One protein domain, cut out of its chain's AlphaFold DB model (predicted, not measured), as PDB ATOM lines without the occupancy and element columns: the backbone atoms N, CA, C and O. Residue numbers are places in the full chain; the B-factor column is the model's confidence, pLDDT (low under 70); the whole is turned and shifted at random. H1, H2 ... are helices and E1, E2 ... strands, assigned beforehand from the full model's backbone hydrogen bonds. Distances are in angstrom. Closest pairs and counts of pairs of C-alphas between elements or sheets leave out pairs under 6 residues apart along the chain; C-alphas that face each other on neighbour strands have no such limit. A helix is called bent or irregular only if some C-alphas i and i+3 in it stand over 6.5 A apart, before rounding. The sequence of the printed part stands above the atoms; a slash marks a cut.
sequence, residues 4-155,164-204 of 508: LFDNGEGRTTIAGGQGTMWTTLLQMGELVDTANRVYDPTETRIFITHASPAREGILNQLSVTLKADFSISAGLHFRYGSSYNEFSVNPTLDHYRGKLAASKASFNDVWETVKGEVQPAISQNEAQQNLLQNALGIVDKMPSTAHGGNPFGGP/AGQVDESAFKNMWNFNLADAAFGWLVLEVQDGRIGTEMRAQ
ATOM      1  N   LEU A   4      55.581 -37.899 334.803       90.31
ATOM      2  CA  LEU A   4      56.162 -37.346 333.567       90.31
ATOM      3  C   LEU A   4      56.048 -38.292 332.347       90.31
ATOM      4  O   LEU A   4      56.222 -37.853 331.218       90.31
ATOM      5  N   PHE A   5      55.742 -39.572 332.549       90.25
ATOM      6  CA  PHE A   5      55.680 -40.608 331.510       90.25
ATOM      7  C   PHE A   5      54.305 -41.289 331.419       90.25
ATOM      8  O   PHE A   5      54.138 -42.225 330.645       90.25
ATOM      9  N   ASP A   6      53.327 -40.824 332.199       87.56
ATOM     10  CA  ASP A   6      52.041 -41.483 332.427       87.56
ATOM     11  C   ASP A   6      50.898 -40.467 332.274       87.56
ATOM     12  O   ASP A   6      50.961 -39.380 332.847       87.56
ATOM     13  N   ASN A   7      49.846 -40.799 331.523       88.62
ATOM     14  CA  ASN A   7      48.666 -39.935 331.386       88.62
ATOM     15  C   ASN A   7      47.683 -40.070 332.568       88.62
ATOM     16  O   ASN A   7      46.823 -39.204 332.744       88.62
ATOM     17  N   GLY A   8      47.818 -41.120 333.386       88.31
ATOM     18  CA  GLY A   8      46.964 -41.410 334.533       88.31
ATOM     19  C   GLY A   8      45.539 -41.811 334.143       88.31
ATOM     20  O   GLY A   8      45.312 -42.647 333.272       88.31
ATOM     21  N   GLU A   9      44.561 -41.194 334.800       87.19
ATOM     22  CA  GLU A   9      43.128 -41.307 334.490       87.19
ATOM     23  C   GLU A   9      42.719 -40.384 333.319       87.19
ATOM     24  O   GLU A   9      41.585 -40.447 332.835       87.19
ATOM     25  N   GLY A  10      43.639 -39.517 332.875       77.44
ATOM     26  CA  GLY A  10      43.455 -38.527 331.822       77.44
ATOM     27  C   GLY A  10      43.043 -39.138 330.483       77.44
ATOM     28  O   GLY A  10      43.710 -40.015 329.936       77.44
ATOM     29  N   ARG A  11      41.930 -38.645 329.930       68.88
ATOM     30  CA  ARG A  11      41.432 -39.011 328.597       68.88
ATOM     31  C   ARG A  11      41.622 -37.832 327.649       68.88
ATOM     32  O   ARG A  11      41.316 -36.698 328.012       68.88
ATOM     33  N   THR A  12      42.033 -38.110 326.413       69.69
ATOM     34  CA  THR A  12      42.423 -37.114 325.389       69.69
ATOM     35  C   THR A  12      43.717 -36.361 325.744       69.69
ATOM     36  O   THR A  12      44.688 -37.003 326.129       69.69
ATOM     37  N   THR A  13      43.781 -35.040 325.564       76.56
ATOM     38  CA  THR A  13      45.022 -34.242 325.588       76.56
ATOM     39  C   THR A  13      45.484 -33.806 326.980       76.56
ATOM     40  O   THR A  13      46.561 -33.226 327.099       76.56
ATOM     41  N   ILE A  14      44.709 -34.073 328.036       85.50
ATOM     42  CA  ILE A  14      45.031 -33.695 329.421       85.50
ATOM     43  C   ILE A  14      45.471 -34.939 330.197       85.50
ATOM     44  O   ILE A  14      44.683 -35.865 330.388       85.50
ATOM     45  N   ALA A  15      46.710 -34.923 330.689       91.00
ATOM     46  CA  ALA A  15      47.235 -35.920 331.615       91.00
ATOM     47  C   ALA A  15      46.889 -35.531 333.059       91.00
ATOM     48  O   ALA A  15      46.995 -34.364 333.455       91.00
ATOM     49  N   GLY A  16      46.445 -36.502 333.853       92.06
ATOM     50  CA  GLY A  16      45.938 -36.230 335.190       92.06
ATOM     51  C   GLY A  16      45.263 -37.418 335.863       92.06
ATOM     52  O   GLY A  16      45.140 -38.504 335.305       92.06
ATOM     53  N   GLY A  17      44.805 -37.193 337.085       90.62
ATOM     54  CA  GLY A  17      44.042 -38.141 337.888       90.62
ATOM     55  C   GLY A  17      43.817 -37.608 339.296       90.62
ATOM     56  O   GLY A  17      44.575 -36.756 339.769       90.62
ATOM     57  N   GLN A  18      42.761 -38.073 339.962       88.25
ATOM     58  CA  GLN A  18      42.422 -37.715 341.347       88.25
ATOM     59  C   GLN A  18      42.367 -36.186 341.580       88.25
ATOM     60  O   GLN A  18      42.860 -35.661 342.577       88.25
ATOM     61  N   GLY A  19      41.818 -35.443 340.610       86.88
ATOM     62  CA  GLY A  19      41.726 -33.975 340.644       86.88
ATOM     63  C   GLY A  19      43.040 -33.220 340.385       86.88
ATOM     64  O   GLY A  19      43.036 -31.992 340.368       86.88
ATOM     65  N   THR A  20      44.154 -33.919 340.149       87.31
ATOM     66  CA  THR A  20      45.452 -33.325 339.792       87.31
ATOM     67  C   THR A  20      45.693 -33.433 338.287       87.31
ATOM     68  O   THR A  20      45.511 -34.504 337.717       87.31
ATOM     69  N   MET A  21      46.170 -32.364 337.648       90.19
ATOM     70  CA  MET A  21      46.693 -32.391 336.272       90.19
ATOM     71  C   MET A  21      48.222 -32.306 336.283       90.19
ATOM     72  O   MET A  21      48.805 -31.752 337.218       90.19
ATOM     73  N   TRP A  22      48.878 -32.829 335.250       91.19
ATOM     74  CA  TRP A  22      50.326 -32.699 335.056       91.19
ATOM     75  C   TRP A  22      50.692 -32.701 333.567       91.19
ATOM     76  O   TRP A  22      49.832 -32.865 332.705       91.19
ATOM     77  N   THR A  23      51.974 -32.488 333.267       92.38
ATOM     78  CA  THR A  23      52.515 -32.525 331.901       92.38
ATOM     79  C   THR A  23      53.374 -33.774 331.721       92.38
ATOM     80  O   THR A  23      54.181 -34.095 332.596       92.38
ATOM     81  N   THR A  24      53.212 -34.471 330.599       93.06
ATOM     82  CA  THR A  24      54.025 -35.631 330.214       93.06
ATOM     83  C   THR A  24      55.097 -35.256 329.195       93.06
ATOM     84  O   THR A  24      55.021 -34.241 328.501       93.06
ATOM     85  N   LEU A  25      56.117 -36.102 329.081       93.31
ATOM     86  CA  LEU A  25      57.257 -35.884 328.202       93.31
ATOM     87  C   LEU A  25      56.846 -35.877 326.717       93.31
ATOM     88  O   LEU A  25      57.411 -35.122 325.933       93.31
ATOM     89  N   LEU A  26      55.807 -36.635 326.342       93.62
ATOM     90  CA  LEU A  26      55.244 -36.598 324.987       93.62
ATOM     91  C   LEU A  26      54.576 -35.247 324.681       93.62
ATOM     92  O   LEU A  26      54.822 -34.691 323.616       93.62
ATOM     93  N   GLN A  27      53.822 -34.669 325.627       94.25
ATOM     94  CA  GLN A  27      53.247 -33.321 325.480       94.25
ATOM     95  C   GLN A  27      54.339 -32.240 325.387       94.25
ATOM     96  O   GLN A  27      54.195 -31.273 324.643       94.25
ATOM     97  N   MET A  28      55.459 -32.400 326.103       95.88
ATOM     98  CA  MET A  28      56.621 -31.513 325.944       95.88
ATOM     99  C   MET A  28      57.243 -31.633 324.546       95.88
ATOM    100  O   MET A  28      57.613 -30.620 323.955       95.88
ATOM    101  N   GLY A  29      57.323 -32.848 323.997       96.38
ATOM    102  CA  GLY A  29      57.775 -33.095 322.627       96.38
ATOM    103  C   GLY A  29      56.855 -32.487 321.567       96.38
ATOM    104  O   GLY A  29      57.340 -31.910 320.595       96.38
ATOM    105  N   GLU A  30      55.538 -32.565 321.775       95.75
ATOM    106  CA  GLU A  30      54.500 -31.988 320.905       95.75
ATOM    107  C   GLU A  30      54.529 -30.454 320.921       95.75
ATOM    108  O   GLU A  30      54.405 -29.806 319.876       95.75
ATOM    109  N   LEU A  31      54.772 -29.869 322.098       96.62
ATOM    110  CA  LEU A  31      54.989 -28.436 322.264       96.62
ATOM    111  C   LEU A  31      56.268 -27.972 321.551       96.62
ATOM    112  O   LEU A  31      56.243 -26.934 320.895       96.62
ATOM    113  N   VAL A  32      57.365 -28.738 321.629       97.25
ATOM    114  CA  VAL A  32      58.617 -28.438 320.909       97.25
ATOM    115  C   VAL A  32      58.444 -28.563 319.392       97.25
ATOM    116  O   VAL A  32      58.894 -27.673 318.671       97.25
ATOM    117  N   ASP A  33      57.776 -29.607 318.895       96.56
ATOM    118  CA  ASP A  33      57.474 -29.752 317.463       96.56
ATOM    119  C   ASP A  33      56.646 -28.566 316.951       96.56
ATOM    120  O   ASP A  33      57.069 -27.830 316.055       96.56
ATOM    121  N   THR A  34      55.511 -28.309 317.607       96.62
ATOM    122  CA  THR A  34      54.602 -27.220 317.248       96.62
ATOM    123  C   THR A  34      55.312 -25.872 317.294       96.62
ATOM    124  O   THR A  34      55.225 -25.111 316.331       96.62
ATOM    125  N   ALA A  35      56.071 -25.581 318.355       96.25
ATOM    126  CA  ALA A  35      56.784 -24.317 318.496       96.25
ATOM    127  C   ALA A  35      57.914 -24.130 317.473       96.25
ATOM    128  O   ALA A  35      58.192 -22.986 317.116       96.25
ATOM    129  N   ASN A  36      58.549 -25.198 316.982       95.38
ATOM    130  CA  ASN A  36      59.498 -25.105 315.870       95.38
ATOM    131  C   ASN A  36      58.775 -24.879 314.535       95.38
ATOM    132  O   ASN A  36      59.168 -24.005 313.765       95.38
ATOM    133  N   ARG A  37      57.688 -25.620 314.288       96.56
ATOM    134  CA  ARG A  37      56.885 -25.555 313.059       96.56
ATOM    135  C   ARG A  37      56.194 -24.204 312.845       96.56
ATOM    136  O   ARG A  37      55.970 -23.830 311.699       96.56
ATOM    137  N   VAL A  38      55.870 -23.470 313.915       96.62
ATOM    138  CA  VAL A  38      55.279 -22.113 313.856       96.62
ATOM    139  C   VAL A  38      56.280 -21.002 314.220       96.62
ATOM    140  O   VAL A  38      55.909 -19.986 314.802       96.62
ATOM    141  N   TYR A  39      57.580 -21.199 313.970       95.56
ATOM    142  CA  TYR A  39      58.599 -20.193 314.296       95.56
ATOM    143  C   TYR A  39      58.667 -19.046 313.279       95.56
ATOM    144  O   TYR A  39      59.347 -19.152 312.259       95.56
ATOM    145  N   ASP A  40      58.039 -17.924 313.629       94.75
ATOM    146  CA  ASP A  40      58.296 -16.610 313.041       94.75
ATOM    147  C   ASP A  40      59.188 -15.776 313.997       94.75
ATOM    148  O   ASP A  40      58.864 -15.675 315.184       94.75
ATOM    149  N   PRO A  41      60.324 -15.207 313.543       91.12
ATOM    150  CA  PRO A  41      61.192 -14.347 314.355       91.12
ATOM    151  C   PRO A  41      60.685 -12.900 314.517       91.12
ATOM    152  O   PRO A  41      61.359 -12.100 315.165       91.12
ATOM    153  N   THR A  42      59.555 -12.533 313.905       90.06
ATOM    154  CA  THR A  42      58.920 -11.208 314.031       90.06
ATOM    155  C   THR A  42      57.812 -11.163 315.091       90.06
ATOM    156  O   THR A  42      57.414 -10.073 315.507       90.06
ATOM    157  N   GLU A  43      57.347 -12.322 315.568       87.44
ATOM    158  CA  GLU A  43      56.353 -12.444 316.639       87.44
ATOM    159  C   GLU A  43      56.996 -12.572 318.030       87.44
ATOM    160  O   GLU A  43      58.045 -13.191 318.197       87.44
ATOM    161  N   THR A  44      56.329 -12.043 319.062       87.31
ATOM    162  CA  THR A  44      56.750 -12.201 320.465       87.31
ATOM    163  C   THR A  44      56.225 -13.507 321.062       87.31
ATOM    164  O   THR A  44      55.020 -13.762 321.072       87.31
ATOM    165  N   ARG A  45      57.119 -14.317 321.633       91.31
ATOM    166  CA  ARG A  45      56.831 -15.658 322.154       91.31
ATOM    167  C   ARG A  45      56.796 -15.694 323.677       91.31
ATOM    168  O   ARG A  45      57.817 -15.543 324.346       91.31
ATOM    169  N   ILE A  46      55.614 -15.975 324.221       93.25
ATOM    170  CA  ILE A  46      55.363 -16.074 325.665       93.25
ATOM    171  C   ILE A  46      55.269 -17.548 326.071       93.25
ATOM    172  O   ILE A  46      54.347 -18.246 325.653       93.25
ATOM    173  N   PHE A  47      56.175 -18.028 326.928       96.00
ATOM    174  CA  PHE A  47      56.045 -19.368 327.512       96.00
ATOM    175  C   PHE A  47      55.199 -19.326 328.789       96.00
ATOM    176  O   PHE A  47      55.617 -18.762 329.799       96.00
ATOM    177  N   ILE A  48      54.014 -19.938 328.759       95.44
ATOM    178  CA  ILE A  48      53.099 -19.998 329.907       95.44
ATOM    179  C   ILE A  48      53.158 -21.395 330.535       95.44
ATOM    180  O   ILE A  48      52.968 -22.399 329.853       95.44
ATOM    181  N   THR A  49      53.404 -21.466 331.845       94.25
ATOM    182  CA  THR A  49      53.534 -22.726 332.600       94.25
ATOM    183  C   THR A  49      52.965 -22.587 334.015       94.25
ATOM    184  O   THR A  49      53.016 -21.516 334.610       94.25
ATOM    185  N   HIS A  50      52.439 -23.659 334.614       91.50
ATOM    186  CA  HIS A  50      52.039 -23.605 336.025       91.50
ATOM    187  C   HIS A  50      53.258 -23.566 336.965       91.50
ATOM    188  O   HIS A  50      53.320 -22.728 337.866       91.50
ATOM    189  N   ALA A  51      54.238 -24.450 336.756       91.38
ATOM    190  CA  ALA A  51      55.462 -24.497 337.554       91.38
ATOM    191  C   ALA A  51      56.513 -23.506 337.023       91.38
ATOM    192  O   ALA A  51      56.581 -23.235 335.824       91.38
ATOM    193  N   SER A  52      57.322 -22.948 337.926       91.38
ATOM    194  CA  SER A  52      58.218 -21.825 337.620       91.38
ATOM    195  C   SER A  52      59.598 -22.287 337.131       91.38
ATOM    196  O   SER A  52      60.260 -23.043 337.855       91.38
ATOM    197  N   PRO A  53      60.109 -21.762 335.995       93.12
ATOM    198  CA  PRO A  53      61.495 -21.959 335.553       93.12
ATOM    199  C   PRO A  53      62.555 -21.564 336.598       93.12
ATOM    200  O   PRO A  53      63.692 -22.041 336.550       93.12
ATOM    201  N   ALA A  54      62.201 -20.739 337.594       87.38
ATOM    202  CA  ALA A  54      63.070 -20.408 338.724       87.38
ATOM    203  C   ALA A  54      63.528 -21.657 339.496       87.38
ATOM    204  O   ALA A  54      64.641 -21.671 340.025       87.38
ATOM    205  N   ARG A  55      62.670 -22.687 339.555       86.62
ATOM    206  CA  ARG A  55      62.892 -23.950 340.273       86.62
ATOM    207  C   ARG A  55      63.133 -25.109 339.312       86.62
ATOM    208  O   ARG A  55      64.127 -25.811 339.450       86.62
ATOM    209  N   GLU A  56      62.269 -25.255 338.313       91.81
ATOM    210  CA  GLU A  56      62.289 -26.403 337.408       91.81
ATOM    211  C   GLU A  56      63.283 -26.172 336.261       91.81
ATOM    212  O   GLU A  56      62.951 -25.556 335.245       91.81
ATOM    213  N   GLY A  57      64.517 -26.674 336.394       92.75
ATOM    214  CA  GLY A  57      65.555 -26.488 335.369       92.75
ATOM    215  C   GLY A  57      65.190 -27.079 334.002       92.75
ATOM    216  O   GLY A  57      65.607 -26.543 332.980       92.75
ATOM    217  N   ILE A  58      64.344 -28.114 333.965       94.31
ATOM    218  CA  ILE A  58      63.793 -28.671 332.719       94.31
ATOM    219  C   ILE A  58      62.881 -27.649 332.019       94.31
ATOM    220  O   ILE A  58      62.979 -27.475 330.808       94.31
ATOM    221  N   LEU A  59      62.031 -26.926 332.762       95.38
ATOM    222  CA  LEU A  59      61.161 -25.890 332.189       95.38
ATOM    223  C   LEU A  59      61.947 -24.644 331.760       95.38
ATOM    224  O   LEU A  59      61.543 -23.962 330.826       95.38
ATOM    225  N   ASN A  60      63.085 -24.386 332.407       94.94
ATOM    226  CA  ASN A  60      64.038 -23.342 332.029       94.94
ATOM    227  C   ASN A  60      64.753 -23.681 330.705       94.94
ATOM    228  O   ASN A  60      64.791 -22.878 329.777       94.94
ATOM    229  N   GLN A  61      65.229 -24.922 330.551       95.00
ATOM    230  CA  GLN A  61      65.765 -25.390 329.270       95.00
ATOM    231  C   GLN A  61      64.679 -25.458 328.181       95.00
ATOM    232  O   GLN A  61      64.964 -25.179 327.014       95.00
ATOM    233  N   LEU A  62      63.437 -25.797 328.540       96.12
ATOM    234  CA  LEU A  62      62.298 -25.782 327.622       96.12
ATOM    235  C   LEU A  62      62.011 -24.362 327.118       96.12
ATOM    236  O   LEU A  62      61.932 -24.192 325.908       96.12
ATOM    237  N   SER A  63      61.931 -23.334 327.973       95.62
ATOM    238  CA  SER A  63      61.685 -21.955 327.507       95.62
ATOM    239  C   SER A  63      62.758 -21.461 326.533       95.62
ATOM    240  O   SER A  63      62.423 -20.812 325.540       95.62
ATOM    241  N   VAL A  64      64.027 -21.834 326.750       93.94
ATOM    242  CA  VAL A  64      65.124 -21.581 325.793       93.94
ATOM    243  C   VAL A  64      64.922 -22.370 324.496       93.94
ATOM    244  O   VAL A  64      65.027 -21.813 323.406       93.94
ATOM    245  N   THR A  65      64.560 -23.652 324.586       94.88
ATOM    246  CA  THR A  65      64.353 -24.529 323.417       94.88
ATOM    247  C   THR A  65      63.161 -24.095 322.554       94.88
ATOM    248  O   THR A  65      63.221 -24.215 321.333       94.88
ATOM    249  N   LEU A  66      62.105 -23.538 323.158       95.62
ATOM    250  CA  LEU A  66      60.941 -22.971 322.463       95.62
ATOM    251  C   LEU A  66      61.211 -21.583 321.848       95.62
ATOM    252  O   LEU A  66      60.358 -21.069 321.118       95.62
ATOM    253  N   LYS A  67      62.376 -20.981 322.139       94.50
ATOM    254  CA  LYS A  67      62.736 -19.596 321.795       94.50
ATOM    255  C   LYS A  67      61.690 -18.593 322.307       94.50
ATOM    256  O   LYS A  67      61.162 -17.797 321.537       94.50
ATOM    257  N   ALA A  68      61.334 -18.692 323.587       94.31
ATOM    258  CA  ALA A  68      60.471 -17.706 324.230       94.31
ATOM    259  C   ALA A  68      61.267 -16.442 324.593       94.31
ATOM    260  O   ALA A  68      62.384 -16.545 325.099       94.31
ATOM    261  N   ASP A  69      60.685 -15.262 324.392       91.44
ATOM    262  CA  ASP A  69      61.282 -13.990 324.821       91.44
ATOM    263  C   ASP A  69      61.184 -13.832 326.344       91.44
ATOM    264  O   ASP A  69      62.108 -13.366 327.016       91.44
ATOM    265  N   PHE A  70      60.052 -14.268 326.905       93.69
ATOM    266  CA  PHE A  70      59.817 -14.305 328.342       93.69
ATOM    267  C   PHE A  70      58.849 -15.422 328.748       93.69
ATOM    268  O   PHE A  70      58.081 -15.946 327.936       93.69
ATOM    269  N   SER A  71      58.874 -15.779 330.033       95.75
ATOM    270  CA  SER A  71      57.924 -16.719 330.633       95.75
ATOM    271  C   SER A  71      56.935 -16.040 331.581       95.75
ATOM    272  O   SER A  71      57.240 -15.024 332.212       95.75
ATOM    273  N   ILE A  72      55.751 -16.638 331.715       95.75
ATOM    274  CA  ILE A  72      54.785 -16.354 332.779       95.75
ATOM    275  C   ILE A  72      54.511 -17.665 333.517       95.75
ATOM    276  O   ILE A  72      54.177 -18.673 332.890       95.75
ATOM    277  N   SER A  73      54.617 -17.664 334.848       95.00
ATOM    278  CA  SER A  73      54.256 -18.828 335.659       95.00
ATOM    279  C   SER A  73      53.447 -18.498 336.906       95.00
ATOM    280  O   SER A  73      53.568 -17.411 337.461       95.00
ATOM    281  N   ALA A  74      52.610 -19.435 337.354       83.31
ATOM    282  CA  ALA A  74      51.801 -19.253 338.561       83.31
ATOM    283  C   ALA A  74      52.603 -19.548 339.839       83.31
ATOM    284  O   ALA A  74      52.670 -18.717 340.740       83.31
ATOM    285  N   GLY A  75      53.243 -20.720 339.901       73.81
ATOM    286  CA  GLY A  75      53.919 -21.225 341.093       73.81
ATOM    287  C   GLY A  75      52.972 -21.532 342.263       73.81
ATOM    288  O   GLY A  75      51.799 -21.169 342.276       73.81
ATOM    289  N   LEU A  76      53.488 -22.221 343.285       70.25
ATOM    290  CA  LEU A  76      52.700 -22.542 344.477       70.25
ATOM    291  C   LEU A  76      52.786 -21.413 345.520       70.25
ATOM    292  O   LEU A  76      53.852 -21.148 346.075       70.25
ATOM    293  N   HIS A  77      51.635 -20.806 345.823       72.81
ATOM    294  CA  HIS A  77      51.392 -19.906 346.962       72.81
ATOM    295  C   HIS A  77      52.219 -18.603 347.022       72.81
ATOM    296  O   HIS A  77      52.480 -18.073 348.108       72.81
ATOM    297  N   PHE A  78      52.603 -18.027 345.881       82.88
ATOM    298  CA  PHE A  78      53.221 -16.700 345.862       82.88
ATOM    299  C   PHE A  78      52.216 -15.612 346.296       82.88
ATOM    300  O   PHE A  78      51.276 -15.273 345.583       82.88
ATOM    301  N   ARG A  79      52.416 -15.022 347.487       85.56
ATOM    302  CA  ARG A  79      51.596 -13.891 347.982       85.56
ATOM    303  C   ARG A  79      51.820 -12.590 347.208       85.56
ATOM    304  O   ARG A  79      50.974 -11.705 347.302       85.56
ATOM    305  N   TYR A  80      52.953 -12.486 346.525       89.69
ATOM    306  CA  TYR A  80      53.408 -11.383 345.689       89.69
ATOM    307  C   TYR A  80      54.125 -12.013 344.496       89.69
ATOM    308  O   TYR A  80      54.872 -12.972 344.697       89.69
ATOM    309  N   GLY A  81      53.901 -11.493 343.291       90.44
ATOM    310  CA  GLY A  81      54.636 -11.947 342.115       90.44
ATOM    311  C   GLY A  81      56.109 -11.528 342.161       90.44
ATOM    312  O   GLY A  81      56.517 -10.703 342.981       90.44
ATOM    313  N   SER A  82      56.913 -12.094 341.265       91.00
ATOM    314  CA  SER A  82      58.331 -11.755 341.109       91.00
ATOM    315  C   SER A  82      58.702 -11.656 339.636       91.00
ATOM    316  O   SER A  82      58.279 -12.489 338.840       91.00
ATOM    317  N   SER A  83      59.536 -10.681 339.292       93.44
ATOM    318  CA  SER A  83      59.988 -10.397 337.928       93.44
ATOM    319  C   SER A  83      61.514 -10.500 337.903       93.44
ATOM    320  O   SER A  83      62.164  -9.799 338.681       93.44
ATOM    321  N   TYR A  84      62.084 -11.421 337.117       94.25
ATOM    322  CA  TYR A  84      63.516 -11.749 337.175       94.25
ATOM    323  C   TYR A  84      64.070 -12.336 335.861       94.25
ATOM    324  O   TYR A  84      63.339 -12.914 335.061       94.25
ATOM    325  N   ASN A  85      65.388 -12.262 335.687       94.44
ATOM    326  CA  ASN A  85      66.177 -13.096 334.768       94.44
ATOM    327  C   ASN A  85      67.164 -13.963 335.576       94.44
ATOM    328  O   ASN A  85      67.443 -13.662 336.740       94.44
ATOM    329  N   GLU A  86      67.726 -15.026 334.996       93.56
ATOM    330  CA  GLU A  86      68.652 -15.902 335.735       93.56
ATOM    331  C   GLU A  86      69.935 -15.161 336.179       93.56
ATOM    332  O   GLU A  86      70.436 -15.431 337.270       93.56
ATOM    333  N   PHE A  87      70.417 -14.171 335.418       93.31
ATOM    334  CA  PHE A  87      71.555 -13.312 335.788       93.31
ATOM    335  C   PHE A  87      71.342 -12.506 337.085       93.31
ATOM    336  O   PHE A  87      72.290 -12.306 337.836       93.31
ATOM    337  N   SER A  88      70.117 -12.061 337.384       93.81
ATOM    338  CA  SER A  88      69.818 -11.289 338.606       93.81
ATOM    339  C   SER A  88      69.685 -12.138 339.876       93.81
ATOM    340  O   SER A  88      69.762 -11.592 340.977       93.81
ATOM    341  N   VAL A  89      69.485 -13.457 339.743       92.88
ATOM    342  CA  VAL A  89      69.221 -14.369 340.877       92.88
ATOM    343  C   VAL A  89      70.310 -15.424 341.107       92.88
ATOM    344  O   VAL A  89      70.392 -15.972 342.204       92.88
ATOM    345  N   ASN A  90      71.167 -15.698 340.119       90.81
ATOM    346  CA  ASN A  90      72.329 -16.581 340.272       90.81
ATOM    347  C   ASN A  90      73.605 -15.748 340.493       90.81
ATOM    348  O   ASN A  90      73.860 -14.835 339.709       90.81
ATOM    349  N   PRO A  91      74.475 -16.084 341.466       89.88
ATOM    350  CA  PRO A  91      75.728 -15.353 341.685       89.88
ATOM    351  C   PRO A  91      76.713 -15.387 340.506       89.88
ATOM    352  O   PRO A  91      77.578 -14.519 340.410       89.88
ATOM    353  N   THR A  92      76.631 -16.411 339.650       86.81
ATOM    354  CA  THR A  92      77.515 -16.631 338.494       86.81
ATOM    355  C   THR A  92      76.781 -17.387 337.384       86.81
ATOM    356  O   THR A  92      75.798 -18.089 337.644       86.81
ATOM    357  N   LEU A  93      77.304 -17.332 336.153       86.75
ATOM    358  CA  LEU A  93      76.844 -18.206 335.061       86.75
ATOM    359  C   LEU A  93      77.027 -19.694 335.413       86.75
ATOM    360  O   LEU A  93      76.183 -20.520 335.077       86.75
ATOM    361  N   ASP A  94      78.105 -20.049 336.116       86.38
ATOM    362  CA  ASP A  94      78.398 -21.444 336.465       86.38
ATOM    363  C   ASP A  94      77.458 -22.010 337.548       86.38
ATOM    364  O   ASP A  94      77.115 -23.189 337.513       86.38
ATOM    365  N   HIS A  95      76.935 -21.160 338.441       88.50
ATOM    366  CA  HIS A  95      75.859 -21.525 339.367       88.50
ATOM    367  C   HIS A  95      74.572 -21.890 338.610       88.50
ATOM    368  O   HIS A  95      73.935 -22.903 338.912       88.50
ATOM    369  N   TYR A  96      74.230 -21.122 337.568       90.69
ATOM    370  CA  TYR A  96      73.118 -21.452 336.676       90.69
ATOM    371  C   TYR A  96      73.373 -22.760 335.901       90.69
ATOM    372  O   TYR A  96      72.482 -23.612 335.842       90.69
ATOM    373  N   ARG A  97      74.608 -23.009 335.423       91.19
ATOM    374  CA  ARG A  97      74.981 -24.327 334.861       91.19
ATOM    375  C   ARG A  97      74.752 -25.462 335.863       91.19
ATOM    376  O   ARG A  97      74.204 -26.493 335.489       91.19
ATOM    377  N   GLY A  98      75.115 -25.267 337.132       90.19
ATOM    378  CA  GLY A  98      74.899 -26.241 338.209       90.19
ATOM    379  C   GLY A  98      73.424 -26.554 338.474       90.19
ATOM    380  O   GLY A  98      73.066 -27.723 338.598       90.19
ATOM    381  N   LYS A  99      72.555 -25.535 338.485       91.12
ATOM    382  CA  LYS A  99      71.089 -25.688 338.595       91.12
ATOM    383  C   LYS A  99      70.517 -26.552 337.461       91.12
ATOM    384  O   LYS A  99      69.715 -27.455 337.716       91.12
ATOM    385  N   LEU A 100      70.945 -26.310 336.221       93.56
ATOM    386  CA  LEU A 100      70.535 -27.128 335.078       93.56
ATOM    387  C   LEU A 100      71.120 -28.552 335.157       93.56
ATOM    388  O   LEU A 100      70.384 -29.512 334.951       93.56
ATOM    389  N   ALA A 101      72.393 -28.713 335.528       92.56
ATOM    390  CA  ALA A 101      73.042 -30.023 335.631       92.56
ATOM    391  C   ALA A 101      72.425 -30.925 336.712       92.56
ATOM    392  O   ALA A 101      72.197 -32.108 336.469       92.56
ATOM    393  N   ALA A 102      72.068 -30.364 337.872       92.44
ATOM    394  CA  ALA A 102      71.309 -31.084 338.894       92.44
ATOM    395  C   ALA A 102      69.936 -31.539 338.364       92.44
ATOM    396  O   ALA A 102      69.535 -32.680 338.577       92.44
ATOM    397  N   SER A 103      69.253 -30.677 337.602       93.56
ATOM    398  CA  SER A 103      67.962 -31.007 336.979       93.56
ATOM    399  C   SER A 103      68.088 -32.106 335.911       93.56
ATOM    400  O   SER A 103      67.222 -32.974 335.825       93.56
ATOM    401  N   LYS A 104      69.184 -32.111 335.133       94.62
ATOM    402  CA  LYS A 104      69.516 -33.168 334.162       94.62
ATOM    403  C   LYS A 104      69.749 -34.513 334.854       94.62
ATOM    404  O   LYS A 104      69.217 -35.525 334.408       94.62
ATOM    405  N   ALA A 105      70.501 -34.520 335.957       93.94
ATOM    406  CA  ALA A 105      70.737 -35.723 336.754       93.94
ATOM    407  C   ALA A 105      69.419 -36.303 337.297       93.94
ATOM    408  O   ALA A 105      69.106 -37.455 337.015       93.94
ATOM    409  N   SER A 106      68.590 -35.484 337.955       93.00
ATOM    410  CA  SER A 106      67.300 -35.939 338.496       93.00
ATOM    411  C   SER A 106      66.299 -36.392 337.426       93.00
ATOM    412  O   SER A 106      65.470 -37.254 337.709       93.00
ATOM    413  N   PHE A 107      66.363 -35.864 336.196       95.00
ATOM    414  CA  PHE A 107      65.616 -36.443 335.075       95.00
ATOM    415  C   PHE A 107      66.149 -37.833 334.710       95.00
ATOM    416  O   PHE A 107      65.365 -38.773 334.586       95.00
ATOM    417  N   ASN A 108      67.470 -37.971 334.556       95.19
ATOM    418  CA  ASN A 108      68.103 -39.222 334.146       95.19
ATOM    419  C   ASN A 108      67.867 -40.354 335.156       95.19
ATOM    420  O   ASN A 108      67.560 -41.462 334.731       95.19
ATOM    421  N   ASP A 109      67.914 -40.081 336.463       93.94
ATOM    422  CA  ASP A 109      67.617 -41.073 337.511       93.94
ATOM    423  C   ASP A 109      66.212 -41.695 337.334       93.94
ATOM    424  O   ASP A 109      66.016 -42.910 337.453       93.94
ATOM    425  N   VAL A 110      65.220 -40.865 336.985       94.06
ATOM    426  CA  VAL A 110      63.851 -41.319 336.696       94.06
ATOM    427  C   VAL A 110      63.772 -41.998 335.326       94.06
ATOM    428  O   VAL A 110      63.131 -43.042 335.204       94.06
ATOM    429  N   TRP A 111      64.419 -41.442 334.298       95.25
ATOM    430  CA  TRP A 111      64.382 -41.974 332.934       95.25
ATOM    431  C   TRP A 111      65.010 -43.364 332.830       95.25
ATOM    432  O   TRP A 111      64.384 -44.269 332.282       95.25
ATOM    433  N   GLU A 112      66.185 -43.576 333.427       95.38
ATOM    434  CA  GLU A 112      66.845 -44.886 333.483       95.38
ATOM    435  C   GLU A 112      65.962 -45.948 334.155       95.38
ATOM    436  O   GLU A 112      65.980 -47.107 333.741       95.38
ATOM    437  N   THR A 113      65.138 -45.540 335.128       93.94
ATOM    438  CA  THR A 113      64.186 -46.417 335.824       93.94
ATOM    439  C   THR A 113      62.985 -46.803 334.947       93.94
ATOM    440  O   THR A 113      62.530 -47.943 335.019       93.94
ATOM    441  N   VAL A 114      62.450 -45.892 334.118       94.00
ATOM    442  CA  VAL A 114      61.189 -46.119 333.368       94.00
ATOM    443  C   VAL A 114      61.361 -46.429 331.878       94.00
ATOM    444  O   VAL A 114      60.426 -46.935 331.258       94.00
ATOM    445  N   LYS A 115      62.522 -46.159 331.267       93.69
ATOM    446  CA  LYS A 115      62.727 -46.311 329.810       93.69
ATOM    447  C   LYS A 115      62.419 -47.717 329.286       93.69
ATOM    448  O   LYS A 115      61.915 -47.846 328.175       93.69
ATOM    449  N   GLY A 116      62.658 -48.749 330.102       94.38
ATOM    450  CA  GLY A 116      62.350 -50.146 329.776       94.38
ATOM    451  C   GLY A 116      60.851 -50.462 329.694       94.38
ATOM    452  O   GLY A 116      60.481 -51.418 329.025       94.38
ATOM    453  N   GLU A 117      59.991 -49.649 330.316       91.00
ATOM    454  CA  GLU A 117      58.531 -49.702 330.144       91.00
ATOM    455  C   GLU A 117      58.095 -48.797 328.976       91.00
ATOM    456  O   GLU A 117      57.310 -49.200 328.119       91.00
ATOM    457  N   VAL A 118      58.638 -47.574 328.920       91.62
ATOM    458  CA  VAL A 118      58.201 -46.519 327.990       91.62
ATOM    459  C   VAL A 118      58.591 -46.809 326.537       91.62
ATOM    460  O   VAL A 118      57.755 -46.654 325.648       91.62
ATOM    461  N   GLN A 119      59.831 -47.233 326.266       92.31
ATOM    462  CA  GLN A 119      60.297 -47.451 324.889       92.31
ATOM    463  C   GLN A 119      59.533 -48.588 324.180       92.31
ATOM    464  O   GLN A 119      59.086 -48.363 323.053       92.31
ATOM    465  N   PRO A 120      59.280 -49.763 324.801       94.25
ATOM    466  CA  PRO A 120      58.415 -50.778 324.202       94.25
ATOM    467  C   PRO A 120      56.966 -50.309 324.025       94.25
ATOM    468  O   PRO A 120      56.372 -50.599 322.988       94.25
ATOM    469  N   ALA A 121      56.409 -49.552 324.979       90.19
ATOM    470  CA  ALA A 121      55.020 -49.085 324.917       90.19
ATOM    471  C   ALA A 121      54.726 -48.184 323.700       90.19
ATOM    472  O   ALA A 121      53.633 -48.258 323.143       90.19
ATOM    473  N   ILE A 122      55.704 -47.388 323.247       91.94
ATOM    474  CA  ILE A 122      55.582 -46.539 322.044       91.94
ATOM    475  C   ILE A 122      56.248 -47.139 320.791       91.94
ATOM    476  O   ILE A 122      56.258 -46.501 319.739       91.94
ATOM    477  N   SER A 123      56.798 -48.358 320.864       92.62
ATOM    478  CA  SER A 123      57.607 -48.971 319.787       92.62
ATOM    479  C   SER A 123      56.881 -49.141 318.444       92.62
ATOM    480  O   SER A 123      57.525 -49.181 317.399       92.62
ATOM    481  N   GLN A 124      55.547 -49.188 318.460       94.00
ATOM    482  CA  GLN A 124      54.691 -49.287 317.269       94.00
ATOM    483  C   GLN A 124      54.145 -47.924 316.798       94.00
ATOM    484  O   GLN A 124      53.422 -47.862 315.807       94.00
ATOM    485  N   ASN A 125      54.465 -46.830 317.498       94.50
ATOM    486  CA  ASN A 125      53.982 -45.482 317.207       94.50
ATOM    487  C   ASN A 125      55.160 -44.531 316.933       94.50
ATOM    488  O   ASN A 125      55.712 -43.907 317.841       94.50
ATOM    489  N   GLU A 126      55.532 -44.419 315.658       95.19
ATOM    490  CA  GLU A 126      56.625 -43.562 315.182       95.19
ATOM    491  C   GLU A 126      56.436 -42.088 315.581       95.19
ATOM    492  O   GLU A 126      57.381 -41.435 316.019       95.19
ATOM    493  N   ALA A 127      55.202 -41.571 315.530       94.00
ATOM    494  CA  ALA A 127      54.915 -40.204 315.954       94.00
ATOM    495  C   ALA A 127      55.263 -39.997 317.437       94.00
ATOM    496  O   ALA A 127      55.987 -39.062 317.771       94.00
ATOM    497  N   GLN A 128      54.843 -40.902 318.329       93.19
ATOM    498  CA  GLN A 128      55.203 -40.833 319.751       93.19
ATOM    499  C   GLN A 128      56.710 -41.009 319.995       93.19
ATOM    500  O   GLN A 128      57.244 -40.379 320.908       93.19
ATOM    501  N   GLN A 129      57.416 -41.797 319.180       95.44
ATOM    502  CA  GLN A 129      58.880 -41.893 319.246       95.44
ATOM    503  C   GLN A 129      59.556 -40.573 318.863       95.44
ATOM    504  O   GLN A 129      60.484 -40.151 319.550       95.44
ATOM    505  N   ASN A 130      59.066 -39.886 317.831       96.06
ATOM    506  CA  ASN A 130      59.575 -38.574 317.425       96.06
ATOM    507  C   ASN A 130      59.277 -37.498 318.488       96.06
ATOM    508  O   ASN A 130      60.153 -36.696 318.810       96.06
ATOM    509  N   LEU A 131      58.099 -37.534 319.127       95.94
ATOM    510  CA  LEU A 131      57.798 -36.674 320.280       95.94
ATOM    511  C   LEU A 131      58.732 -36.959 321.472       95.94
ATOM    512  O   LEU A 131      59.260 -36.021 322.073       95.94
ATOM    513  N   LEU A 132      58.993 -38.232 321.793       95.62
ATOM    514  CA  LEU A 132      59.948 -38.604 322.842       95.62
ATOM    515  C   LEU A 132      61.363 -38.091 322.521       95.62
ATOM    516  O   LEU A 132      62.010 -37.525 323.399       95.62
ATOM    517  N   GLN A 133      61.832 -38.240 321.280       96.12
ATOM    518  CA  GLN A 133      63.140 -37.736 320.840       96.12
ATOM    519  C   GLN A 133      63.234 -36.207 320.947       96.12
ATOM    520  O   GLN A 133      64.206 -35.697 321.505       96.12
ATOM    521  N   ASN A 134      62.206 -35.471 320.503       96.56
ATOM    522  CA  ASN A 134      62.131 -34.013 320.649       96.56
ATOM    523  C   ASN A 134      62.251 -33.571 322.117       96.56
ATOM    524  O   ASN A 134      62.915 -32.577 322.415       96.56
ATOM    525  N   ALA A 135      61.631 -34.318 323.033       95.62
ATOM    526  CA  ALA A 135      61.629 -34.013 324.456       95.62
ATOM    527  C   ALA A 135      62.937 -34.405 325.171       95.62
ATOM    528  O   ALA A 135      63.460 -33.620 325.965       95.62
ATOM    529  N   LEU A 136      63.519 -35.570 324.859       96.06
ATOM    530  CA  LEU A 136      64.855 -35.959 325.336       96.06
ATOM    531  C   LEU A 136      65.925 -34.972 324.840       96.06
ATOM    532  O   LEU A 136      66.761 -34.526 325.622       96.06
ATOM    533  N   GLY A 137      65.797 -34.492 323.599       94.50
ATOM    534  CA  GLY A 137      66.637 -33.445 323.015       94.50
ATOM    535  C   GLY A 137      66.531 -32.058 323.673       94.50
ATOM    536  O   GLY A 137      67.289 -31.157 323.299       94.50
ATOM    537  N   ILE A 138      65.628 -31.853 324.644       94.12
ATOM    538  CA  ILE A 138      65.684 -30.727 325.594       94.12
ATOM    539  C   ILE A 138      66.762 -31.025 326.644       94.12
ATOM    540  O   ILE A 138      67.668 -30.220 326.860       94.12
ATOM    541  N   VAL A 139      66.671 -32.198 327.277       93.44
ATOM    542  CA  VAL A 139      67.514 -32.627 328.400       93.44
ATOM    543  C   VAL A 139      68.960 -32.860 327.963       93.44
ATOM    544  O   VAL A 139      69.882 -32.433 328.655       93.44
ATOM    545  N   ASP A 140      69.189 -33.452 326.790       92.44
ATOM    546  CA  ASP A 140      70.538 -33.724 326.281       92.44
ATOM    547  C   ASP A 140      71.383 -32.453 326.127       92.44
ATOM    548  O   ASP A 140      72.576 -32.465 326.449       92.44
ATOM    549  N   LYS A 141      70.753 -31.337 325.731       90.44
ATOM    550  CA  LYS A 141      71.390 -30.015 325.586       90.44
ATOM    551  C   LYS A 141      71.779 -29.378 326.922       90.44
ATOM    552  O   LYS A 141      72.676 -28.535 326.938       90.44
ATOM    553  N   MET A 142      71.141 -29.772 328.028       91.81
ATOM    554  CA  MET A 142      71.465 -29.254 329.360       91.81
ATOM    555  C   MET A 142      72.921 -29.590 329.726       91.81
ATOM    556  O   MET A 142      73.421 -30.653 329.344       91.81
ATOM    557  N   PRO A 143      73.614 -28.737 330.498       89.75
ATOM    558  CA  PRO A 143      74.938 -29.051 331.020       89.75
ATOM    559  C   PRO A 143      74.910 -30.319 331.873       89.75
ATOM    560  O   PRO A 143      73.955 -30.557 332.606       89.75
ATOM    561  N   SER A 144      75.968 -31.126 331.802       86.25
ATOM    562  CA  SER A 144      76.114 -32.320 332.648       86.25
ATOM    563  C   SER A 144      76.871 -32.026 333.951       86.25
ATOM    564  O   SER A 144      76.708 -32.749 334.930       86.25
ATOM    565  N   THR A 145      77.669 -30.951 333.996       77.94
ATOM    566  CA  THR A 145      78.434 -30.517 335.178       77.94
ATOM    567  C   THR A 145      78.640 -28.998 335.203       77.94
ATOM    568  O   THR A 145      78.932 -28.372 334.180       77.94
ATOM    569  N   ALA A 146      78.560 -28.405 336.400       70.81
ATOM    570  CA  ALA A 146      79.178 -27.105 336.674       70.81
ATOM    571  C   ALA A 146      80.708 -27.261 336.638       70.81
ATOM    572  O   ALA A 146      81.233 -28.266 337.120       70.81
ATOM    573  N   HIS A 147      81.418 -26.298 336.053       62.00
ATOM    574  CA  HIS A 147      82.834 -26.446 335.703       62.00
ATOM    575  C   HIS A 147      83.784 -25.540 336.502       62.00
ATOM    576  O   HIS A 147      84.979 -25.504 336.216       62.00
ATOM    577  N   GLY A 148      83.281 -24.802 337.498       55.12
ATOM    578  CA  GLY A 148      84.068 -23.836 338.268       55.12
ATOM    579  C   GLY A 148      84.542 -22.648 337.424       55.12
ATOM    580  O   GLY A 148      85.540 -22.011 337.759       55.12
ATOM    581  N   GLY A 149      83.864 -22.389 336.300       58.34
ATOM    582  CA  GLY A 149      84.254 -21.377 335.325       58.34
ATOM    583  C   GLY A 149      84.210 -19.951 335.880       58.34
ATOM    584  O   GLY A 149      83.501 -19.657 336.843       58.34
ATOM    585  N   ASN A 150      84.961 -19.060 335.230       54.66
ATOM    586  CA  ASN A 150      85.097 -17.646 335.584       54.66
ATOM    587  C   ASN A 150      83.722 -17.004 335.911       54.66
ATOM    588  O   ASN A 150      82.813 -17.086 335.079       54.66
ATOM    589  N   PRO A 151      83.532 -16.376 337.092       54.16
ATOM    590  CA  PRO A 151      82.201 -16.071 337.637       54.16
ATOM    591  C   PRO A 151      81.317 -15.192 336.739       54.16
ATOM    592  O   PRO A 151      80.094 -15.334 336.751       54.16
ATOM    593  N   PHE A 152      81.933 -14.329 335.928       58.25
ATOM    594  CA  PHE A 152      81.257 -13.388 335.028       58.25
ATOM    595  C   PHE A 152      80.950 -13.949 333.627       58.25
ATOM    596  O   PHE A 152      80.441 -13.216 332.782       58.25
ATOM    597  N   GLY A 153      81.239 -15.229 333.378       56.47
ATOM    598  CA  GLY A 153      81.103 -15.860 332.065       56.47
ATOM    599  C   GLY A 153      82.416 -15.937 331.283       56.47
ATOM    600  O   GLY A 153      83.496 -15.602 331.787       56.47
ATOM    601  N   GLY A 154      82.307 -16.436 330.051       53.75
ATOM    602  CA  GLY A 154      83.431 -16.800 329.187       53.75
ATOM    603  C   GLY A 154      83.450 -18.290 328.804       53.75
ATOM    604  O   GLY A 154      82.801 -19.116 329.461       53.75
ATOM    605  N   PRO A 155      84.181 -18.652 327.732       51.59
ATOM    606  CA  PRO A 155      84.266 -20.026 327.251       51.59
ATOM    607  C   PRO A 155      84.997 -20.922 328.256       51.59
ATOM    608  O   PRO A 155      86.048 -20.561 328.784       51.59
ATOM    609  N   ALA A 164      80.724 -30.099 328.912       55.50
ATOM    610  CA  ALA A 164      80.071 -29.066 329.712       55.50
ATOM    611  C   ALA A 164      78.600 -28.814 329.345       55.50
ATOM    612  O   ALA A 164      77.864 -28.307 330.186       55.50
ATOM    613  N   GLY A 165      78.178 -29.165 328.123       58.62
ATOM    614  CA  GLY A 165      76.901 -28.746 327.531       58.62
ATOM    615  C   GLY A 165      76.852 -27.243 327.222       58.62
ATOM    616  O   GLY A 165      77.613 -26.445 327.774       58.62
ATOM    617  N   GLN A 166      75.968 -26.837 326.309       65.81
ATOM    618  CA  GLN A 166      75.816 -25.424 325.955       65.81
ATOM    619  C   GLN A 166      74.715 -24.782 326.796       65.81
ATOM    620  O   GLN A 166      73.539 -25.104 326.665       65.81
ATOM    621  N   VAL A 167      75.114 -23.831 327.641       81.06
ATOM    622  CA  VAL A 167      74.191 -22.923 328.325       81.06
ATOM    623  C   VAL A 167      74.190 -21.599 327.584       81.06
ATOM    624  O   VAL A 167      75.242 -20.979 327.428       81.06
ATOM    625  N   ASP A 168      73.008 -21.188 327.135       83.94
ATOM    626  CA  ASP A 168      72.803 -19.943 326.407       83.94
ATOM    627  C   ASP A 168      73.049 -18.731 327.329       83.94
ATOM    628  O   ASP A 168      72.280 -18.439 328.250       83.94
ATOM    629  N   GLU A 169      74.160 -18.032 327.084       87.19
ATOM    630  CA  GLU A 169      74.560 -16.842 327.837       87.19
ATOM    631  C   GLU A 169      73.709 -15.604 327.482       87.19
ATOM    632  O   GLU A 169      73.618 -14.677 328.291       87.19
ATOM    633  N   SER A 170      73.044 -15.595 326.318       87.38
ATOM    634  CA  SER A 170      72.027 -14.593 325.983       87.38
ATOM    635  C   SER A 170      70.776 -14.841 326.816       87.38
ATOM    636  O   SER A 170      70.362 -13.949 327.550       87.38
ATOM    637  N   ALA A 171      70.228 -16.060 326.810       89.00
ATOM    638  CA  ALA A 171      69.056 -16.397 327.619       89.00
ATOM    639  C   ALA A 171      69.300 -16.151 329.119       89.00
ATOM    640  O   ALA A 171      68.472 -15.529 329.777       89.00
ATOM    641  N   PHE A 172      70.472 -16.527 329.648       91.19
ATOM    642  CA  PHE A 172      70.862 -16.252 331.038       91.19
ATOM    643  C   PHE A 172      70.723 -14.765 331.429       91.19
ATOM    644  O   PHE A 172      70.290 -14.456 332.542       91.19
ATOM    645  N   LYS A 173      71.066 -13.846 330.516       91.44
ATOM    646  CA  LYS A 173      71.035 -12.389 330.730       91.44
ATOM    647  C   LYS A 173      69.715 -11.732 330.316       91.44
ATOM    648  O   LYS A 173      69.326 -10.740 330.924       91.44
ATOM    649  N   ASN A 174      69.032 -12.268 329.308       90.81
ATOM    650  CA  ASN A 174      67.970 -11.567 328.586       90.81
ATOM    651  C   ASN A 174      66.587 -12.218 328.739       90.81
ATOM    652  O   ASN A 174      65.593 -11.499 328.685       90.81
ATOM    653  N   MET A 175      66.498 -13.536 328.968       92.88
ATOM    654  CA  MET A 175      65.208 -14.214 329.141       92.88
ATOM    655  C   MET A 175      64.563 -13.773 330.452       92.88
ATOM    656  O   MET A 175      65.045 -14.087 331.549       92.88
ATOM    657  N   TRP A 176      63.451 -13.055 330.331       94.31
ATOM    658  CA  TRP A 176      62.720 -12.547 331.481       94.31
ATOM    659  C   TRP A 176      61.640 -13.528 331.937       94.31
ATOM    660  O   TRP A 176      61.100 -14.308 331.158       94.31
ATOM    661  N   ASN A 177      61.331 -13.527 333.227       95.00
ATOM    662  CA  ASN A 177      60.433 -14.495 333.840       95.00
ATOM    663  C   ASN A 177      59.536 -13.785 334.856       95.00
ATOM    664  O   ASN A 177      60.018 -13.139 335.791       95.00
ATOM    665  N   PHE A 178      58.225 -13.931 334.684       95.06
ATOM    666  CA  PHE A 178      57.211 -13.360 335.563       95.06
ATOM    667  C   PHE A 178      56.509 -14.472 336.338       95.06
ATOM    668  O   PHE A 178      55.695 -15.212 335.792       95.06
ATOM    669  N   ASN A 179      56.782 -14.567 337.634       94.06
ATOM    670  CA  ASN A 179      55.949 -15.356 338.532       94.06
ATOM    671  C   ASN A 179      54.777 -14.484 338.992       94.06
ATOM    672  O   ASN A 179      54.986 -13.371 339.484       94.06
ATOM    673  N   LEU A 180      53.557 -14.980 338.832       94.00
ATOM    674  CA  LEU A 180      52.333 -14.320 339.266       94.00
ATOM    675  C   LEU A 180      52.178 -14.399 340.792       94.00
ATOM    676  O   LEU A 180      52.817 -15.203 341.470       94.00
ATOM    677  N   ALA A 181      51.307 -13.551 341.333       91.38
ATOM    678  CA  ALA A 181      50.721 -13.800 342.642       91.38
ATOM    679  C   ALA A 181      49.525 -14.757 342.501       91.38
ATOM    680  O   ALA A 181      48.918 -14.858 341.435       91.38
ATOM    681  N   ASP A 182      49.138 -15.387 343.605       87.81
ATOM    682  CA  ASP A 182      47.805 -15.971 343.771       87.81
ATOM    683  C   ASP A 182      46.716 -14.924 343.435       87.81
ATOM    684  O   ASP A 182      46.767 -13.777 343.895       87.81
ATOM    685  N   ALA A 183      45.737 -15.322 342.617       88.56
ATOM    686  CA  ALA A 183      44.718 -14.439 342.050       88.56
ATOM    687  C   ALA A 183      43.781 -13.805 343.097       88.56
ATOM    688  O   ALA A 183      43.201 -12.751 342.838       88.56
ATOM    689  N   ALA A 184      43.663 -14.381 344.301       88.62
ATOM    690  CA  ALA A 184      42.945 -13.746 345.409       88.62
ATOM    691  C   ALA A 184      43.686 -12.517 345.972       88.62
ATOM    692  O   ALA A 184      43.130 -11.761 346.772       88.62
ATOM    693  N   PHE A 185      44.956 -12.331 345.596       89.06
ATOM    694  CA  PHE A 185      45.880 -11.414 346.253       89.06
ATOM    695  C   PHE A 185      46.632 -10.463 345.320       89.06
ATOM    696  O   PHE A 185      47.184  -9.477 345.817       89.06
ATOM    697  N   GLY A 186      46.676 -10.718 344.013       91.25
ATOM    698  CA  GLY A 186      47.359  -9.843 343.067       91.25
ATOM    699  C   GLY A 186      47.128 -10.177 341.597       91.25
ATOM    700  O   GLY A 186      46.457 -11.145 341.257       91.25
ATOM    701  N   TRP A 187      47.698  -9.343 340.731       92.31
ATOM    702  CA  TRP A 187      47.650  -9.468 339.277       92.31
ATOM    703  C   TRP A 187      48.891  -8.854 338.613       92.31
ATOM    704  O   TRP A 187      49.638  -8.086 339.225       92.31
ATOM    705  N   LEU A 188      49.078  -9.196 337.338       92.88
ATOM    706  CA  LEU A 188      50.066  -8.632 336.423       92.88
ATOM    707  C   LEU A 188      49.332  -8.165 335.161       92.88
ATOM    708  O   LEU A 188      48.597  -8.945 334.559       92.88
ATOM    709  N   VAL A 189      49.539  -6.912 334.766       94.00
ATOM    710  CA  VAL A 189      49.140  -6.367 333.464       94.00
ATOM    711  C   VAL A 189      50.399  -6.178 332.629       94.00
ATOM    712  O   VAL A 189      51.390  -5.622 333.107       94.00
ATOM    713  N   LEU A 190      50.341  -6.638 331.381       91.38
ATOM    714  CA  LEU A 190      51.365  -6.427 330.364       91.38
ATOM    715  C   LEU A 190      50.779  -5.504 329.288       91.38
ATOM    716  O   LEU A 190      49.799  -5.865 328.637       91.38
ATOM    717  N   GLU A 191      51.356  -4.317 329.114       90.88
ATOM    718  CA  GLU A 191      51.012  -3.390 328.029       90.88
ATOM    719  C   GLU A 191      52.012  -3.609 326.888       90.88
ATOM    720  O   GLU A 191      53.180  -3.236 326.996       90.88
ATOM    721  N   VAL A 192      51.569  -4.278 325.819       84.50
ATOM    722  CA  VAL A 192      52.402  -4.573 324.645       84.50
ATOM    723  C   VAL A 192      52.107  -3.542 323.559       84.50
ATOM    724  O   VAL A 192      51.004  -3.512 323.013       84.50
ATOM    725  N   GLN A 193      53.085  -2.692 323.251       85.94
ATOM    726  CA  GLN A 193      52.968  -1.631 322.249       85.94
ATOM    727  C   GLN A 193      54.316  -1.414 321.542       85.94
ATOM    728  O   GLN A 193      55.350  -1.336 322.200       85.94
ATOM    729  N   ASP A 194      54.306  -1.273 320.212       85.81
ATOM    730  CA  ASP A 194      55.470  -0.891 319.389       85.81
ATOM    731  C   ASP A 194      56.740  -1.736 319.659       85.81
ATOM    732  O   ASP A 194      57.855  -1.219 319.748       85.81
ATOM    733  N   GLY A 195      56.560  -3.052 319.846       76.19
ATOM    734  CA  GLY A 195      57.636  -4.002 320.168       76.19
ATOM    735  C   GLY A 195      58.180  -3.904 321.601       76.19
ATOM    736  O   GLY A 195      59.217  -4.487 321.909       76.19
ATOM    737  N   ARG A 196      57.513  -3.155 322.485       83.88
ATOM    738  CA  ARG A 196      57.881  -2.958 323.895       83.88
ATOM    739  C   ARG A 196      56.829  -3.562 324.814       83.88
ATOM    740  O   ARG A 196      55.655  -3.641 324.459       83.88
ATOM    741  N   ILE A 197      57.259  -3.934 326.017       85.81
ATOM    742  CA  ILE A 197      56.408  -4.523 327.053       85.81
ATOM    743  C   ILE A 197      56.523  -3.673 328.321       85.81
ATOM    744  O   ILE A 197      57.539  -3.705 329.014       85.81
ATOM    745  N   GLY A 198      55.482  -2.897 328.613       90.88
ATOM    746  CA  GLY A 198      55.270  -2.275 329.919       90.88
ATOM    747  C   GLY A 198      54.643  -3.275 330.888       90.88
ATOM    748  O   GLY A 198      53.866  -4.135 330.472       90.88
ATOM    749  N   THR A 199      54.966  -3.189 332.181       93.00
ATOM    750  CA  THR A 199      54.469  -4.147 333.184       93.00
ATOM    751  C   THR A 199      53.997  -3.447 334.455       93.00
ATOM    752  O   THR A 199      54.809  -2.831 335.146       93.00
ATOM    753  N   GLU A 200      52.723  -3.601 334.818       94.62
ATOM    754  CA  GLU A 200      52.211  -3.219 336.139       94.62
ATOM    755  C   GLU A 200      51.890  -4.484 336.942       94.62
ATOM    756  O   GLU A 200      51.102  -5.324 336.512       94.62
ATOM    757  N   MET A 201      52.495  -4.625 338.123       92.69
ATOM    758  CA  MET A 201      52.233  -5.739 339.034       92.69
ATOM    759  C   MET A 201      51.706  -5.207 340.364       92.69
ATOM    760  O   MET A 201      52.377  -4.430 341.045       92.69
ATOM    761  N   ARG A 202      50.528  -5.681 340.772       92.50
ATOM    762  CA  ARG A 202      49.888  -5.313 342.038       92.50
ATOM    763  C   ARG A 202      49.673  -6.555 342.888       92.50
ATOM    764  O   ARG A 202      49.078  -7.516 342.419       92.50
ATOM    765  N   ALA A 203      50.080  -6.523 344.155       92.62
ATOM    766  CA  ALA A 203      49.772  -7.585 345.114       92.62
ATOM    767  C   ALA A 203      49.640  -7.059 346.554       92.62
ATOM    768  O   ALA A 203      50.268  -6.067 346.930       92.62
ATOM    769  N   GLN A 204      48.820  -7.728 347.368       90.06
ATOM    770  CA  GLN A 204      48.528  -7.357 348.753       90.06
ATOM    771  C   GLN A 204      48.483  -8.589 349.668       90.06
ATOM    772  O   GLN A 204      47.754  -9.554 349.422       90.06
TER     773      GLN A 204
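This is residues 4 to 155 and 164 to 204 of the 508 residues of the protein "DUF2433 domain-containing protein" of Glarea lozoyensis (strain ATCC 74030 / MF5533) (UniProt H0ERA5). A small four-stranded sheet, E3, E4, E6 and E5, has H2 on one face; the long kinked H4 and the end of H5 pack on H2, and H1 crosses H5. The hairpin E7 and E8 lies over the sheet's other face across a gap, the hairpin E1 and E2 lies near the start of H1, and short H3 and H6 meet near the start of H4. The 193 printed residues, of mixed class, hold six named helices and eight named strands, in the order E1 E2 H1 E3 H2 E4 E5 H3 H4 H5 H6 E6 E7 E8; the main sheet, E3 E4 E6 E5, is mixed. The whole is compact, with a radius of gyration of the C-alphas of 17.8 A and spans of 49 by 43 by 34 A.

Find C-alpha 15 at (47.235, -35.920, 331.615), where E1, residues 15 to 17, begins; E2, 20 to 22, follows. Next come H1, 25 to 37, 18.3 A long, E3, 46 to 49, H2, 57 to 65, 12.2 A, E4, 70 to 73, E5, 82 to 84, and H3, 86 to 89. H4 runs 39.1 A from residue 93 at (76.844, -18.206, 335.061) to 121, with a kink of 66 degrees near residue 114; it is irregular, with C-alphas 113 and 116 7.3 A apart. Then come H5, 126 to 139, 20.3 A, H6, 169 to 174, E6, 176 to 179, E7, 186 to 193, 23.1 A, and E8, 196 to 203, 23.2 A, ending at (49.772, -7.585, 345.114).

Look first at parallel E3 and E4, with N 47 and O 70 3.0 A apart; with H2 they make a strand-helix-strand unit, two parallel neighbours joined through a helix, with a right-handed crossover. E4 and E6 are parallel, N 73 to O 178 2.8 A; E6 and E5 are antiparallel, N 177 to O 84 2.8 A. H2 is on this sheet at a height of 9.8 A. H2 touches H4, residues 99 to 104 alone, about perpendicular at 87 degrees, closest C-alphas Gly 57 and Leu 100, 5.0 A. H1 touches H5 at 89 degrees, Gly 29 and Leu 131 closest, their C-alphas 4.3 A apart. H3 touches H6, C-alphas of Phe 87 and Lys 173 closest at 5.2 A. In the hairpins, N 22 and O 15 are 3.0 A apart, and N 189 and O 200 2.8 A. Every O i to N i+4 pair is within hydrogen-bond range in H1, H2 and H6, 20 of 25 in H4 and 8 of 10 in H5; H3 is too short for one.

The C-alphas farthest apart are those of Gln 124 and Gln 204, 52.8 A. Residues 156 to 163 are not printed, with 10.3 A from C-alpha 155 to 164; of the links printed whole, none is long. Look for pLDDT under 70 at residues 11 to 12, 147 to 155 and 164 to 166.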